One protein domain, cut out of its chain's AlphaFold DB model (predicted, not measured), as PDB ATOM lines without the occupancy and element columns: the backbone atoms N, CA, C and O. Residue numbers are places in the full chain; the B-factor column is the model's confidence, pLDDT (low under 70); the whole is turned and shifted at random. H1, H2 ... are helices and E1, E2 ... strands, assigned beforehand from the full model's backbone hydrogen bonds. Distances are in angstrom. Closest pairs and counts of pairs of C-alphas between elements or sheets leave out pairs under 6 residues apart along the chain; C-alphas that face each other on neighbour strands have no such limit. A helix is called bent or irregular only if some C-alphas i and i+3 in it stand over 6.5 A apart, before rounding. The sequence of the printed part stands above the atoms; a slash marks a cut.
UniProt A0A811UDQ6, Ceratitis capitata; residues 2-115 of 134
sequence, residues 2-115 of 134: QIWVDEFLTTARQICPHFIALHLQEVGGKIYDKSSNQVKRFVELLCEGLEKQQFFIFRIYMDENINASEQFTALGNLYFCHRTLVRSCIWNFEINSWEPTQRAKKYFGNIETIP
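Overview. This is residues 2 to 115 of the 134 residues of a protein of Ceratitis capitata (UniProt A0A811UDQ6). A mixed four-stranded sheet, in the order E1 E3 E2 E6, has the long helix H2 over one face, making two layers, and H1 packs on H2 farther out. The small hairpin E4 E5 is set off beyond the sheet's other face. The 114 printed residues hold, in chain order, H1 E1 H2 E2 E3 E4 E5 E6, two named helices and six named strands, class mixed. The whole is compact, with a radius of gyration of the C-alphas of 14.9 A, and flat, spanning 41 by 40 by 16 A.

Arrangement. Begin at H1, residues 2 to 15, which touches H2, residues 29 to 51, with residues 5 to 9 alone; their closest C-alphas, Val 5 and Leu 46, are 6.4 A apart, at a steep tilt of 39 degrees, the same way. Next find E1, residues 19 to 24, antiparallel to E3, residues 76 to 82: N 22 and O 78 are 2.8 A apart. H2 is on the sheet at a height of 9.7 A, over E3 and E2, residues 55 to 62, and runs along the strands, at 4 degrees to E2 on the local plane. E1, H2 and E2 form a split strand-helix-strand unit, E3 between its strands, with a right-handed crossover. E2 and E3 are an antiparallel hairpin, with N 59 and O 79 at 2.9 A. E4, residues 89 to 92, and E5, residues 97 to 100, form a hairpin, with N 90 and O 99 at 2.8 A; E4 is apart from E1, E2, E3 and E6. Edge strand E6, residues 105 to 107, is parallel to E2, with N 107 and O 60 at 2.8 A. In H1 every O i to N i+4 pair is within hydrogen-bond range, in H2 15 of 19.

Along the chain. Find C-alpha 2 at (44.300, 122.815, 150.003); H1 runs 19.9 A from there. H2 spans 27.4 A, with a kink of 82 degrees near residue 36, and is irregular: C-alphas 30 and 33 are 9.1 A apart. E1, E2 and E3 span 16.6, 19.1 and 20.1 A; E4, E5 and E6 span 9.4, 10.1 and 6.7 A, ending at C-alpha 107, (49.651, 100.617, 151.069).

Size, cuts and confidence. Look to Ile 3 and Ile 95 for the C-alphas farthest apart, 41.6 A. The printed part has no cut, and its one long link is residues 63 to 75. The model's pLDDT is under 70 at residues 28 to 34.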
ATOM      1  N   GLN A   2      45.419 122.717 150.957       88.69
ATOM      2  CA  GLN A   2      44.300 122.815 150.003       88.69
ATOM      3  C   GLN A   2      44.673 123.472 148.662       88.69
ATOM      4  O   GLN A   2      44.441 122.870 147.627       88.69
ATOM      5  N   ILE A   3      45.359 124.621 148.685       94.81
ATOM      6  CA  ILE A   3      45.798 125.335 147.467       94.81
ATOM      7  C   ILE A   3      46.619 124.427 146.534       94.81
ATOM      8  O   ILE A   3      46.396 124.418 145.331       94.81
ATOM      9  N   TRP A   4      47.532 123.622 147.086       92.38
ATOM     10  CA  TRP A   4      48.362 122.705 146.298       92.38
ATOM     11  C   TRP A   4      47.549 121.573 145.672       92.38
ATOM     12  O   TRP A   4      47.782 121.215 144.522       92.38
ATOM     13  N   VAL A   5      46.596 121.014 146.424       95.56
ATOM     14  CA  VAL A   5      45.688 119.979 145.913       95.56
ATOM     15  C   VAL A   5      44.811 120.556 144.801       95.56
ATOM     16  O   VAL A   5      44.685 119.940 143.748       95.56
ATOM     17  N   ASP A   6      44.243 121.743 145.004       96.94
ATOM     18  CA  ASP A   6      43.351 122.382 144.036       96.94
ATOM     19  C   ASP A   6      44.079 122.726 142.735       96.94
ATOM     20  O   ASP A   6      43.567 122.433 141.651       96.94
ATOM     21  N   GLU A   7      45.288 123.282 142.832       97.94
ATOM     22  CA  GLU A   7      46.109 123.613 141.667       97.94
ATOM     23  C   GLU A   7      46.517 122.350 140.901       97.94
ATOM     24  O   GLU A   7      46.365 122.274 139.680       97.94
ATOM     25  N   PHE A   8      46.948 121.309 141.621       97.69
ATOM     26  CA  PHE A   8      47.293 120.022 141.024       97.69
ATOM     27  C   PHE A   8      46.102 119.407 140.280       97.69
ATOM     28  O   PHE A   8      46.218 119.011 139.119       97.69
ATOM     29  N   LEU A   9      44.936 119.343 140.927       98.12
ATOM     30  CA  LEU A   9      43.726 118.775 140.337       98.12
ATOM     31  C   LEU A   9      43.228 119.608 139.155       98.12
ATOM     32  O   LEU A   9      42.720 119.042 138.187       98.12
ATOM     33  N   THR A  10      43.363 120.931 139.214       98.31
ATOM     34  CA  THR A  10      43.007 121.825 138.107       98.31
ATOM     35  C   THR A  10      43.924 121.596 136.913       98.31
ATOM     36  O   THR A  10      43.435 121.417 135.798       98.31
ATOM     37  N   THR A  11      45.229 121.486 137.158       98.25
ATOM     38  CA  THR A  11      46.233 121.188 136.133       98.25
ATOM     39  C   THR A  11      45.979 119.825 135.487       98.25
ATOM     40  O   THR A  11      45.918 119.720 134.262       98.25
ATOM     41  N   ALA A  12      45.740 118.780 136.286       97.81
ATOM     42  CA  ALA A  12      45.411 117.449 135.776       97.81
ATOM     43  C   ALA A  12      44.152 117.473 134.892       97.81
ATOM     44  O   ALA A  12      44.142 116.874 133.817       97.81
ATOM     45  N   ARG A  13      43.122 118.231 135.290       97.62
ATOM     46  CA  ARG A  13      41.888 118.380 134.507       97.62
ATOM     47  C   ARG A  13      42.124 119.070 133.165       97.62
ATOM     48  O   ARG A  13      41.455 118.733 132.200       97.62
ATOM     49  N   GLN A  14      43.024 120.048 133.110       98.00
ATOM     50  CA  GLN A  14      43.329 120.785 131.880       98.00
ATOM     51  C   GLN A  14      44.189 119.965 130.915       98.00
ATOM     52  O   GLN A  14      43.961 119.993 129.710       98.00
ATOM     53  N   ILE A  15      45.165 119.225 131.446       98.00
ATOM     54  CA  ILE A  15      46.079 118.401 130.647       98.00
ATOM     55  C   ILE A  15      45.402 117.104 130.173       98.00
ATOM     56  O   ILE A  15      45.796 116.551 129.148       98.00
ATOM     57  N   CYS A  16      44.383 116.618 130.892       96.44
ATOM     58  CA  CYS A  16      43.700 115.348 130.622       96.44
ATOM     59  C   CYS A  16      44.670 114.152 130.469       96.44
ATOM     60  O   CYS A  16      44.601 113.429 129.467       96.44
ATOM     61  N   PRO A  17      45.605 113.914 131.415       96.81
ATOM     62  CA  PRO A  17      46.561 112.830 131.270       96.81
ATOM     63  C   PRO A  17      45.875 111.466 131.402       96.81
ATOM     64  O   PRO A  17      44.941 111.276 132.176       96.81
ATOM     65  N   HIS A  18      46.394 110.475 130.681       95.12
ATOM     66  CA  HIS A  18      45.942 109.088 130.807       95.12
ATOM     67  C   HIS A  18      46.532 108.378 132.032       95.12
ATOM     68  O   HIS A  18      45.941 107.433 132.559       95.12
ATOM     69  N   PHE A  19      47.703 108.829 132.473       95.25
ATOM     70  CA  PHE A  19      48.460 108.255 133.570       95.25
ATOM     71  C   PHE A  19      49.199 109.363 134.315       95.25
ATOM     72  O   PHE A  19      49.757 110.266 133.693       95.25
ATOM     73  N   ILE A  20      49.205 109.283 135.641       97.12
ATOM     74  CA  ILE A  20      49.929 110.190 136.527       97.12
ATOM     75  C   ILE A  20      50.801 109.334 137.438       97.12
ATOM     76  O   ILE A  20      50.303 108.413 138.083       97.12
ATOM     77  N   ALA A  21      52.085 109.670 137.517       96.88
ATOM     78  CA  ALA A  21      53.024 109.102 138.473       96.88
ATOM     79  C   ALA A  21      53.604 110.229 139.325       96.88
ATOM     80  O   ALA A  21      54.169 111.182 138.792       96.88
ATOM     81  N   LEU A  22      53.463 110.114 140.641       96.12
ATOM     82  CA  LEU A  22      54.038 111.035 141.610       96.12
ATOM     83  C   LEU A  22      55.031 110.277 142.479       96.12
ATOM     84  O   LEU A  22      54.726 109.206 143.005       96.12
ATOM     85  N   HIS A  23      56.208 110.865 142.638       94.31
ATOM     86  CA  HIS A  23      57.204 110.429 143.598       94.31
ATOM     87  C   HIS A  23      57.264 111.446 144.736       94.31
ATOM     88  O   HIS A  23      57.286 112.651 144.491       94.31
ATOM     89  N   LEU A  24      57.258 110.953 145.968       91.56
ATOM     90  CA  LEU A  24      57.353 111.742 147.184       91.56
ATOM     91  C   LEU A  24      58.667 111.387 147.880       91.56
ATOM     92  O   LEU A  24      58.943 110.210 148.115       91.56
ATOM     93  N   GLN A  25      59.450 112.408 148.214       88.81
ATOM     94  CA  GLN A  25      60.688 112.288 148.981       88.81
ATOM     95  C   GLN A  25      60.516 112.947 150.344       88.81
ATOM     96  O   GLN A  25      59.729 113.885 150.478       88.81
ATOM     97  N   GLU A  26      61.251 112.447 151.339       82.75
ATOM     98  CA  GLU A  26      61.239 112.971 152.712       82.75
ATOM     99  C   GLU A  26      59.822 113.074 153.297       82.75
ATOM    100  O   GLU A  26      59.444 114.057 153.942       82.75
ATOM    101  N   VAL A  27      59.004 112.052 153.054       76.44
ATOM    102  CA  VAL A  27      57.630 111.981 153.541       76.44
ATOM    103  C   VAL A  27      57.625 112.135 155.064       76.44
ATOM    104  O   VAL A  27      58.280 111.380 155.770       76.44
ATOM    105  N   GLY A  28      56.902 113.138 155.569       69.88
ATOM    106  CA  GLY A  28      56.827 113.483 156.997       69.88
ATOM    107  C   GLY A  28      57.993 114.337 157.539       69.88
ATOM    108  O   GLY A  28      57.945 114.841 158.665       69.88
ATOM    109  N   GLY A  29      59.024 114.584 156.727       69.50
ATOM    110  CA  GLY A  29      60.158 115.441 157.071       69.50
ATOM    111  C   GLY A  29      60.804 115.106 158.422       69.50
ATOM    112  O   GLY A  29      60.759 113.979 158.910       69.50
ATOM    113  N   LYS A  30      61.388 116.120 159.073       66.69
ATOM    114  CA  LYS A  30      62.100 115.964 160.359       66.69
ATOM    115  C   LYS A  30      61.200 115.617 161.555       66.69
ATOM    116  O   LYS A  30      61.715 115.309 162.622       66.69
ATOM    117  N   ILE A  31      59.874 115.716 161.416       68.69
ATOM    118  CA  ILE A  31      58.909 115.484 162.504       68.69
ATOM    119  C   ILE A  31      57.841 114.505 162.018       68.69
ATOM    120  O   ILE A  31      56.655 114.835 161.921       68.69
ATOM    121  N   TYR A  32      58.288 113.305 161.670       66.06
ATOM    122  CA  TYR A  32      57.464 112.277 161.047       66.06
ATOM    123  C   TYR A  32      56.203 111.939 161.864       66.06
ATOM    124  O   TYR A  32      55.088 112.008 161.350       66.06
ATOM    125  N   ASP A  33      56.353 111.709 163.173       66.94
ATOM    126  CA  ASP A  33      55.245 111.307 164.057       66.94
ATOM    127  C   ASP A  33      54.109 112.333 164.141       66.94
ATOM    128  O   ASP A  33      52.960 111.979 164.397       66.94
ATOM    129  N   LYS A  34      54.411 113.619 163.916       68.31
ATOM    130  CA  LYS A  34      53.407 114.696 163.951       68.31
ATOM    131  C   LYS A  34      52.856 115.057 162.576       68.31
ATOM    132  O   LYS A  34      51.885 115.811 162.527       68.31
ATOM    133  N   SER A  35      53.489 114.597 161.497       72.69
ATOM    134  CA  SER A  35      53.199 114.998 160.111       72.69
ATOM    135  C   SER A  35      52.627 113.868 159.240       72.69
ATOM    136  O   SER A  35      52.042 114.145 158.189       72.69
ATOM    137  N   SER A  36      52.751 112.607 159.668       75.31
ATOM    138  CA  SER A  36      52.251 111.423 158.953       75.31
ATOM    139  C   SER A  36      50.750 111.508 158.648       75.31
ATOM    140  O   SER A  36      50.317 111.238 157.527       75.31
ATOM    141  N   ASN A  37      49.949 112.003 159.596       81.31
ATOM    142  CA  ASN A  37      48.513 112.219 159.398       81.31
ATOM    143  C   ASN A  37      48.216 113.236 158.283       81.31
ATOM    144  O   ASN A  37      47.264 113.070 157.522       81.31
ATOM    145  N   GLN A  38      49.030 114.285 158.157       85.56
ATOM    146  CA  GLN A  38      48.890 115.327 157.144       85.56
ATOM    147  C   GLN A  38      49.285 114.798 155.765       85.56
ATOM    148  O   GLN A  38      48.611 115.119 154.788       85.56
ATOM    149  N   VAL A  39      50.330 113.967 155.685       87.00
ATOM    150  CA  VAL A  39      50.708 113.261 154.451       87.00
ATOM    151  C   VAL A  39      49.572 112.349 154.009       87.00
ATOM    152  O   VAL A  39      49.120 112.442 152.869       87.00
ATOM    153  N   LYS A  40      49.072 111.497 154.909       88.31
ATOM    154  CA  LYS A  40      47.971 110.587 154.595       88.31
ATOM    155  C   LYS A  40      46.745 111.358 154.116       88.31
ATOM    156  O   LYS A  40      46.185 111.025 153.074       88.31
ATOM    157  N   ARG A  41      46.393 112.448 154.807       90.88
ATOM    158  CA  ARG A  41      45.281 113.310 154.400       90.88
ATOM    159  C   ARG A  41      45.507 113.945 153.027       90.88
ATOM    160  O   ARG A  41      44.573 114.013 152.237       90.88
ATOM    161  N   PHE A  42      46.725 114.389 152.724       91.56
ATOM    162  CA  PHE A  42      47.078 114.918 151.406       91.56
ATOM    163  C   PHE A  42      46.890 113.867 150.302       91.56
ATOM    164  O   PHE A  42      46.250 114.146 149.288       91.56
ATOM    165  N   VAL A  43      47.385 112.646 150.519       93.06
ATOM    166  CA  VAL A  43      47.236 111.527 149.578       93.06
ATOM    167  C   VAL A  43      45.762 111.167 149.375       93.06
ATOM    168  O   VAL A  43      45.331 110.943 148.243       93.06
ATOM    169  N   GLU A  44      44.968 111.141 150.446       93.81
ATOM    170  CA  GLU A  44      43.521 110.912 150.379       93.81
ATOM    171  C   GLU A  44      42.811 111.986 149.549       93.81
ATOM    172  O   GLU A  44      42.057 111.637 148.642       93.81
ATOM    173  N   LEU A  45      43.114 113.268 149.777       95.75
ATOM    174  CA  LEU A  45      42.545 114.380 149.010       95.75
ATOM    175  C   LEU A  45      42.880 114.293 147.513       95.75
ATOM    176  O   LEU A  45      42.011 114.540 146.674       95.75
ATOM    177  N   LEU A  46      44.111 113.901 147.160       95.75
ATOM    178  CA  LEU A  46      44.485 113.652 145.765       95.75
ATOM    179  C   LEU A  46      43.685 112.493 145.158       95.75
ATOM    180  O   LEU A  46      43.197 112.622 144.036       95.75
ATOM    181  N   CYS A  47      43.512 111.387 145.893       95.19
ATOM    182  CA  CYS A  47      42.699 110.256 145.434       95.19
ATOM    183  C   CYS A  47      41.254 110.686 145.170       95.19
ATOM    184  O   CYS A  47      40.756 110.483 144.069       95.19
ATOM    185  N   GLU A  48      40.606 111.315 146.155       95.31
ATOM    186  CA  GLU A  48      39.219 111.786 146.055       95.31
ATOM    187  C   GLU A  48      39.040 112.756 144.873       95.31
ATOM    188  O   GLU A  48      38.031 112.733 144.165       95.31
ATOM    189  N   GLY A  49      40.023 113.631 144.649       96.38
ATOM    190  CA  GLY A  49      40.019 114.591 143.554       96.38
ATOM    191  C   GLY A  49      40.183 113.950 142.176       96.38
ATOM    192  O   GLY A  49      39.469 114.322 141.243       96.38
ATOM    193  N   LEU A  50      41.100 112.991 142.040       96.75
ATOM    194  CA  LEU A  50      41.361 112.295 140.778       96.75
ATOM    195  C   LEU A  50      40.273 111.264 140.448       96.75
ATOM    196  O   LEU A  50      39.923 111.108 139.279       96.75
ATOM    197  N   GLU A  51      39.647 110.636 141.445       95.62
ATOM    198  CA  GLU A  51      38.466 109.783 141.246       95.62
ATOM    199  C   GLU A  51      37.318 110.561 140.584       95.62
ATOM    200  O   GLU A  51      36.709 110.081 139.623       95.62
ATOM    201  N   LYS A  52      37.077 111.813 141.005       96.06
ATOM    202  CA  LYS A  52      36.102 112.719 140.359       96.06
ATOM    203  C   LYS A  52      36.472 113.064 138.912       96.06
ATOM    204  O   LYS A  52      35.604 113.453 138.136       96.06
ATOM    205  N   GLN A  53      37.743 112.914 138.549       96.38
ATOM    206  CA  GLN A  53      38.268 113.071 137.190       96.38
ATOM    207  C   GLN A  53      38.438 111.726 136.469       96.38
ATOM    208  O   GLN A  53      39.169 111.642 135.490       96.38
ATOM    209  N   GLN A  54      37.743 110.678 136.926       95.44
ATOM    210  CA  GLN A  54      37.681 109.356 136.293       95.44
ATOM    211  C   GLN A  54      38.986 108.543 136.341       95.44
ATOM    212  O   GLN A  54      39.167 107.608 135.554       95.44
ATOM    213  N   PHE A  55      39.877 108.837 137.287       95.44
ATOM    214  CA  PHE A  55      40.986 107.949 137.632       95.44
ATOM    215  C   PHE A  55      40.508 106.901 138.640       95.44
ATOM    216  O   PHE A  55      40.288 107.210 139.806       95.44
ATOM    217  N   PHE A  56      40.338 105.653 138.198       89.06
ATOM    218  CA  PHE A  56      39.786 104.572 139.038       89.06
ATOM    219  C   PHE A  56      40.799 103.490 139.406       89.06
ATOM    220  O   PHE A  56      40.561 102.681 140.305       89.06
ATOM    221  N   ILE A  57      41.943 103.468 138.728       87.75
ATOM    222  CA  ILE A  57      43.025 102.542 139.034       87.75
ATOM    223  C   ILE A  57      44.117 103.361 139.698       87.75
ATOM    224  O   ILE A  57      44.717 104.221 139.063       87.75
ATOM    225  N   PHE A  58      44.386 103.086 140.969       90.38
ATOM    226  CA  PHE A  58      45.531 103.673 141.652       90.38
ATOM    227  C   PHE A  58      46.365 102.635 142.394       90.38
ATOM    228  O   PHE A  58      45.861 101.603 142.856       90.38
ATOM    229  N   ARG A  59      47.667 102.905 142.466       94.94
ATOM    230  CA  ARG A  59      48.664 102.160 143.239       94.94
ATOM    231  C   ARG A  59      49.414 103.158 144.095       94.94
ATOM    232  O   ARG A  59      50.066 104.049 143.565       94.94
ATOM    233  N   ILE A  60      49.268 103.027 145.402       95.81
ATOM    234  CA  ILE A  60      49.870 103.938 146.368       95.81
ATOM    235  C   ILE A  60      50.759 103.119 147.283       95.81
ATOM    236  O   ILE A  60      50.279 102.167 147.894       95.81
ATOM    237  N   TYR A  61      52.026 103.501 147.360       95.44
ATOM    238  CA  TYR A  61      53.025 102.919 148.243       95.44
ATOM    239  C   TYR A  61      53.581 104.042 149.100       95.44
ATOM    240  O   TYR A  61      54.223 104.948 148.576       95.44
ATOM    241  N   MET A  62      53.305 103.995 150.395       92.94
ATOM    242  CA  MET A  62      53.845 104.925 151.375       92.94
ATOM    243  C   MET A  62      54.650 104.113 152.379       92.94
ATOM    244  O   MET A  62      54.090 103.289 153.103       92.94
ATOM    245  N   ASP A  63      55.966 104.310 152.381       89.62
ATOM    246  CA  ASP A  63      56.850 103.692 153.358       89.62
ATOM    247  C   ASP A  63      56.798 104.500 154.651       89.62
ATOM    248  O   ASP A  63      57.426 105.551 154.754       89.62
ATOM    249  N   GLU A  64      56.012 104.023 155.614       84.06
ATOM    250  CA  GLU A  64      55.731 104.740 156.862       84.06
ATOM    251  C   GLU A  64      56.286 104.022 158.103       84.06
ATOM    252  O   GLU A  64      56.005 104.412 159.238       84.06
ATOM    253  N   ASN A  65      57.066 102.953 157.908       81.00
ATOM    254  CA  ASN A  65      57.579 102.119 158.992       81.00
ATOM    255  C   ASN A  65      58.854 102.694 159.630       81.00
ATOM    256  O   ASN A  65      59.939 102.132 159.481       81.00
ATOM    257  N   ILE A  66      58.713 103.793 160.374       73.00
ATOM    258  CA  ILE A  66      59.834 104.476 161.044       73.00
ATOM    259  C   ILE A  66      60.605 103.575 162.024       73.00
ATOM    260  O   ILE A  66      61.805 103.751 162.220       73.00
ATOM    261  N   ASN A  67      59.936 102.571 162.597       76.50
ATOM    262  CA  ASN A  67      60.529 101.654 163.573       76.50
ATOM    263  C   ASN A  67      61.556 100.689 162.953       76.50
ATOM    264  O   ASN A  67      62.326 100.074 163.683       76.50
ATOM    265  N   ALA A  68      61.584 100.549 161.625       78.31
ATOM    266  CA  ALA A  68      62.565  99.737 160.908       78.31
ATOM    267  C   ALA A  68      63.659 100.631 160.302       78.31
ATOM    268  O   ALA A  68      63.748 100.761 159.085       78.31
ATOM    269  N   SER A  69      64.483 101.269 161.140       71.94
ATOM    270  CA  SER A  69      65.457 102.306 160.737       71.94
ATOM    271  C   SER A  69      66.403 101.898 159.596       71.94
ATOM    272  O   SER A  69      66.728 102.727 158.741       71.94
ATOM    273  N   GLU A  70      66.806 100.629 159.517       76.00
ATOM    274  CA  GLU A  70      67.663 100.104 158.441       76.00
ATOM    275  C   GLU A  70      66.943  99.989 157.090       76.00
ATOM    276  O   GLU A  70      67.572 100.082 156.041       76.00
ATOM    277  N   GLN A  71      65.621  99.826 157.097       79.25
ATOM    278  CA  GLN A  71      64.813  99.627 155.892       79.25
ATOM    279  C   GLN A  71      64.003 100.873 155.536       79.25
ATOM    280  O   GLN A  71      63.648 101.061 154.379       79.25
ATOM    281  N   PHE A  72      63.703 101.739 156.499       84.00
ATOM    282  CA  PHE A  72      62.890 102.933 156.320       84.00
ATOM    283  C   PHE A  72      63.576 103.958 155.407       84.00
ATOM    284  O   PHE A  72      64.744 104.316 155.608       84.00
ATOM    285  N   THR A  73      62.828 104.436 154.413       86.00
ATOM    286  CA  THR A  73      63.285 105.363 153.366       86.00
ATOM    287  C   THR A  73      62.549 106.701 153.367       86.00
ATOM    288  O   THR A  73      63.035 107.640 152.743       86.00
ATOM    289  N   ALA A  74      61.400 106.808 154.048       87.44
ATOM    290  CA  ALA A  74      60.507 107.971 153.968       87.44
ATOM    291  C   ALA A  74      60.143 108.359 152.517       87.44
ATOM    292  O   ALA A  74      60.002 109.538 152.188       87.44
ATOM    293  N   LEU A  75      60.013 107.366 151.630       91.69
ATOM    294  CA  LEU A  75      59.614 107.559 150.237       91.69
ATOM    295  C   LEU A  75      58.141 107.206 150.025       91.69
ATOM    296  O   LEU A  75      57.558 106.374 150.725       91.69
ATOM    297  N   GLY A  76      57.550 107.828 149.009       93.56
ATOM    298  CA  GLY A  76      56.210 107.511 148.542       93.56
ATOM    299  C   GLY A  76      56.117 107.463 147.021       93.56
ATOM    300  O   GLY A  76      56.783 108.217 146.310       93.56
ATOM    301  N   ASN A  77      55.253 106.595 146.507       95.69
ATOM    302  CA  ASN A  77      54.919 106.518 145.090       95.69
ATOM    303  C   ASN A  77      53.403 106.426 144.919       95.69
ATOM    304  O   ASN A  77      52.752 105.560 145.504       95.69
ATOM    305  N   LEU A  78      52.848 107.310 144.094       96.56
ATOM    306  CA  LEU A  78      51.426 107.357 143.769       96.56
ATOM    307  C   LEU A  78      51.270 107.226 142.257       96.56
ATOM    308  O   LEU A  78      51.760 108.065 141.506       96.56
ATOM    309  N   TYR A  79      50.561 106.203 141.811       96.38
ATOM    310  CA  TYR A  79      50.243 105.996 140.405       96.38
ATOM    311  C   TYR A  79      48.734 106.036 140.222       96.38
ATOM    312  O   TYR A  79      48.018 105.360 140.962       96.38
ATOM    313  N   PHE A  80      48.262 106.779 139.226       95.94
ATOM    314  CA  PHE A  80      46.849 106.908 138.884       95.94
ATOM    315  C   PHE A  80      46.666 106.671 137.384       95.94
ATOM    316  O   PHE A  80      47.318 107.325 136.572       95.94
ATOM    317  N   CYS A  81      45.750 105.783 137.004       95.50
ATOM    318  CA  CYS A  81      45.351 105.573 135.615       95.50
ATOM    319  C   CYS A  81      43.914 106.049 135.402       95.50
ATOM    320  O   CYS A  81      42.998 105.694 136.156       95.50
ATOM    321  N   HIS A  82      43.723 106.821 134.338       95.19
ATOM    322  CA  HIS A  82      42.409 107.228 133.870       95.19
ATOM    323  C   HIS A  82      41.634 106.011 133.344       95.19
ATOM    324  O   HIS A  82      42.223 105.087 132.782       95.19
ATOM    325  N   ARG A  83      40.300 106.006 133.471       91.38
ATOM    326  CA  ARG A  83      39.436 104.872 133.079       91.38
ATOM    327  C   ARG A  83      39.571 104.426 131.618       91.38
ATOM    328  O   ARG A  83      39.181 103.314 131.281       91.38
ATOM    329  N   THR A  84      40.071 105.296 130.741       91.75
ATOM    330  CA  THR A  84      40.299 104.974 129.322       91.75
ATOM    331  C   THR A  84      41.526 104.086 129.113       91.75
ATOM    332  O   THR A  84      41.673 103.488 128.050       91.75
ATOM    333  N   LEU A  85      42.387 103.940 130.122       90.12
ATOM    334  CA  LEU A  85      43.537 103.050 130.093       90.12
ATOM    335  C   LEU A  85      43.097 101.628 130.491       90.12
ATOM    336  O   LEU A  85      43.165 101.218 131.644       90.12
ATOM    337  N   VAL A  86      42.594 100.883 129.504       81.25
ATOM    338  CA  VAL A  86      41.886  99.596 129.684       81.25
ATOM    339  C   VAL A  86      42.786  98.365 129.874       81.25
ATOM    340  O   VAL A  86      42.285  97.275 130.143       81.25
ATOM    341  N   ARG A  87      44.104  98.500 129.700       85.44
ATOM    342  CA  ARG A  87      45.070  97.383 129.729       85.44
ATOM    343  C   ARG A  87      46.324  97.711 130.541       85.44
ATOM    344  O   ARG A  87      47.436  97.445 130.097       85.44
ATOM    345  N   SER A  88      46.172  98.325 131.712       90.12
ATOM    346  CA  SER A  88      47.308  98.480 132.621       90.12
ATOM    347  C   SER A  88      47.662  97.160 133.295       90.12
ATOM    348  O   SER A  88      46.793  96.435 133.785       90.12
ATOM    349  N   CYS A  89      48.963  96.904 133.378       93.44
ATOM    350  CA  CYS A  89      49.538  95.822 134.158       93.44
ATOM    351  C   CYS A  89      50.548  96.392 135.157       93.44
ATOM    352  O   CYS A  89      51.055  97.500 134.980       93.44
ATOM    353  N   ILE A  90      50.830  95.633 136.207       94.31
ATOM    354  CA  ILE A  90      51.895  95.908 137.165       94.31
ATOM    355  C   ILE A  90      52.792  94.684 137.265       94.31
ATOM    356  O   ILE A  90      52.307  93.556 137.195       94.31
ATOM    357  N   TRP A  91      54.095  94.909 137.374       96.31
ATOM    358  CA  TRP A  91      55.044  93.823 137.549       96.31
ATOM    359  C   TRP A  91      54.947  93.293 138.978       96.31
ATOM    360  O   TRP A  91      54.972  94.071 139.933       96.31
ATOM    361  N   ASN A  92      54.809  91.979 139.117       96.12
ATOM    362  CA  ASN A  92      54.950  91.278 140.379       96.12
ATOM    363  C   ASN A  92      56.354  90.660 140.428       96.12
ATOM    364  O   ASN A  92      56.682  89.782 139.628       96.12
ATOM    365  N   PHE A  93      57.164  91.138 141.369       95.62
ATOM    366  CA  PHE A  93      58.555  90.742 141.565       95.62
ATOM    367  C   PHE A  93      58.699  89.364 142.228       95.62
ATOM    368  O   PHE A  93      59.698  88.691 142.001       95.62
ATOM    369  N   GLU A  94      57.709  88.901 142.998       94.81
ATOM    370  CA  GLU A  94      57.755  87.576 143.634       94.81
ATOM    371  C   GLU A  94      57.557  86.453 142.612       94.81
ATOM    372  O   GLU A  94      58.285  85.462 142.616       94.81
ATOM    373  N   ILE A  95      56.584  86.613 141.709       96.38
ATOM    374  CA  ILE A  95      56.264  85.601 140.686       96.38
ATOM    375  C   ILE A  95      56.853  85.921 139.306       96.38
ATOM    376  O   ILE A  95      56.603  85.184 138.356       96.38
ATOM    377  N   ASN A  96      57.609  87.019 139.182       96.69
ATOM    378  CA  ASN A  96      58.244  87.487 137.944       96.69
ATOM    379  C   ASN A  96      57.286  87.548 136.743       96.69
ATOM    380  O   ASN A  96      57.573  87.024 135.663       96.69
ATOM    381  N   SER A  97      56.117  88.166 136.928       97.69
ATOM    382  CA  SER A  97      55.127  88.281 135.854       97.69
ATOM    383  C   SER A  97      54.281  89.550 135.942       97.69
ATOM    384  O   SER A  97      54.201  90.209 136.979       97.69
ATOM    385  N   TRP A  98      53.649  89.905 134.822       96.19
ATOM    386  CA  TRP A  98      52.715  91.025 134.742       96.19
ATOM    387  C   TRP A  98      51.323  90.621 135.223       96.19
ATOM    388  O   TRP A  98      50.716  89.696 134.687       96.19
ATOM    389  N   GLU A  99      50.774  91.388 136.159       93.12
ATOM    390  CA  GLU A  99      49.409  91.227 136.654       93.12
ATOM    391  C   GLU A  99      48.516  92.387 136.196       93.12
ATOM    392  O   GLU A  99      48.932  93.548 136.263       93.12
ATOM    393  N   PRO A 100      47.265  92.135 135.776       91.50
ATOM    394  CA  PRO A 100      46.347  93.198 135.389       91.50
ATOM    395  C   PRO A 100      45.995  94.092 136.585       91.50
ATOM    396  O   PRO A 100      45.688  93.625 137.685       91.50
ATOM    397  N   THR A 101      45.962  95.407 136.368       87.69
ATOM    398  CA  THR A 101      45.509  96.358 137.384       87.69
ATOM    399  C   THR A 101      44.068  96.770 137.107       87.69
ATOM    400  O   THR A 101      43.764  97.420 136.117       87.69
ATOM    401  N   GLN A 102      43.151  96.364 137.988       75.50
ATOM    402  CA  GLN A 102      41.718  96.674 137.832       75.50
ATOM    403  C   GLN A 102      41.099  97.383 139.039       75.50
ATOM    404  O   GLN A 102      40.023  97.958 138.936       75.50
ATOM    405  N   ARG A 103      41.758  97.339 140.201       80.25
ATOM    406  CA  ARG A 103      41.256  97.925 141.449       80.25
ATOM    407  C   ARG A 103      42.279  98.852 142.065       80.25
ATOM    408  O   ARG A 103      43.466  98.547 142.022       80.25
ATOM    409  N   ALA A 104      41.792  99.914 142.680       86.12
ATOM    410  CA  ALA A 104      42.427 100.697 143.727       86.12
ATOM    411  C   ALA A 104      43.180  99.847 144.775       86.12
ATOM    412  O   ALA A 104      42.575  98.981 145.403       86.12
ATOM    413  N   LYS A 105      44.475 100.109 145.006       93.06
ATOM    414  CA  LYS A 105      45.221  99.580 146.164       93.06
ATOM    415  C   LYS A 105      46.070 100.687 146.790       93.06
ATOM    416  O   LYS A 105      46.795 101.376 146.073       93.06
ATOM    417  N   LYS A 106      45.967 100.849 148.112       94.00
ATOM    418  CA  LYS A 106      46.747 101.817 148.892       94.00
ATOM    419  C   LYS A 106      47.468 101.088 150.020       94.00
ATOM    420  O   LYS A 106      46.817 100.404 150.804       94.00
ATOM    421  N   TYR A 107      48.783 101.230 150.076       93.31
ATOM    422  CA  TYR A 107      49.651 100.617 151.069       93.31
ATOM    423  C   TYR A 107      50.291 101.728 151.900       93.31
ATOM    424  O   TYR A 107      51.020 102.558 151.361       93.31
ATOM    425  N   PHE A 108      49.978 101.737 153.193       89.69
ATOM    426  CA  PHE A 108      50.522 102.643 154.204       89.69
ATOM    427  C   PHE A 108      51.156 101.790 155.310       89.69
ATOM    428  O   PHE A 108      50.669 100.688 155.576       89.69
ATOM    429  N   GLY A 109      52.204 102.281 155.966       87.56
ATOM    430  CA  GLY A 109      52.916 101.529 157.005       87.56
ATOM    431  C   GLY A 109      54.096 100.728 156.460       87.56
ATOM    432  O   GLY A 109      54.908 101.230 155.684       87.56
ATOM    433  N   ASN A 110      54.202  99.474 156.904       88.25
ATOM    434  CA  ASN A 110      55.205  98.539 156.409       88.25
ATOM    435  C   ASN A 110      54.782  97.992 155.041       88.25
ATOM    436  O   ASN A 110      53.749  97.330 154.922       88.25
ATOM    437  N   ILE A 111      55.606  98.248 154.028       92.19
ATOM    438  CA  ILE A 111      55.366  97.796 152.660       92.19
ATOM    439  C   ILE A 111      56.332  96.695 152.206       92.19
ATOM    440  O   ILE A 111      56.309  96.346 151.035       92.19
ATOM    441  N   GLU A 112      57.185  96.135 153.069       89.62
ATOM    442  CA  GLU A 112      58.228  95.175 152.657       89.62
ATOM    443  C   GLU A 112      57.701  93.940 151.931       89.62
ATOM    444  O   GLU A 112      58.293  93.518 150.944       89.62
ATOM    445  N   THR A 113      56.549  93.422 152.344       90.88
ATOM    446  CA  THR A 113      55.950  92.211 151.767       90.88
ATOM    447  C   THR A 113      55.060  92.487 150.555       90.88
ATOM    448  O   THR A 113      54.281  91.627 150.153       90.88
ATOM    449  N   ILE A 114      55.089  93.702 149.999       94.94
ATOM    450  CA  ILE A 114      54.242  94.039 148.858       94.94
ATOM    451  C   ILE A 114      54.934  93.616 147.554       94.94
ATOM    452  O   ILE A 114      55.906  94.255 147.157       94.94
ATOM    453  N   PRO A 115      54.388  92.636 146.808       94.94
ATOM    454  CA  PRO A 115      55.083  92.000 145.682       94.94
ATOM    455  C   PRO A 115      55.231  92.881 144.438       94.94
ATOM    456  O   PRO A 115      55.896  92.516 143.477       94.94
TER     457      PRO A 115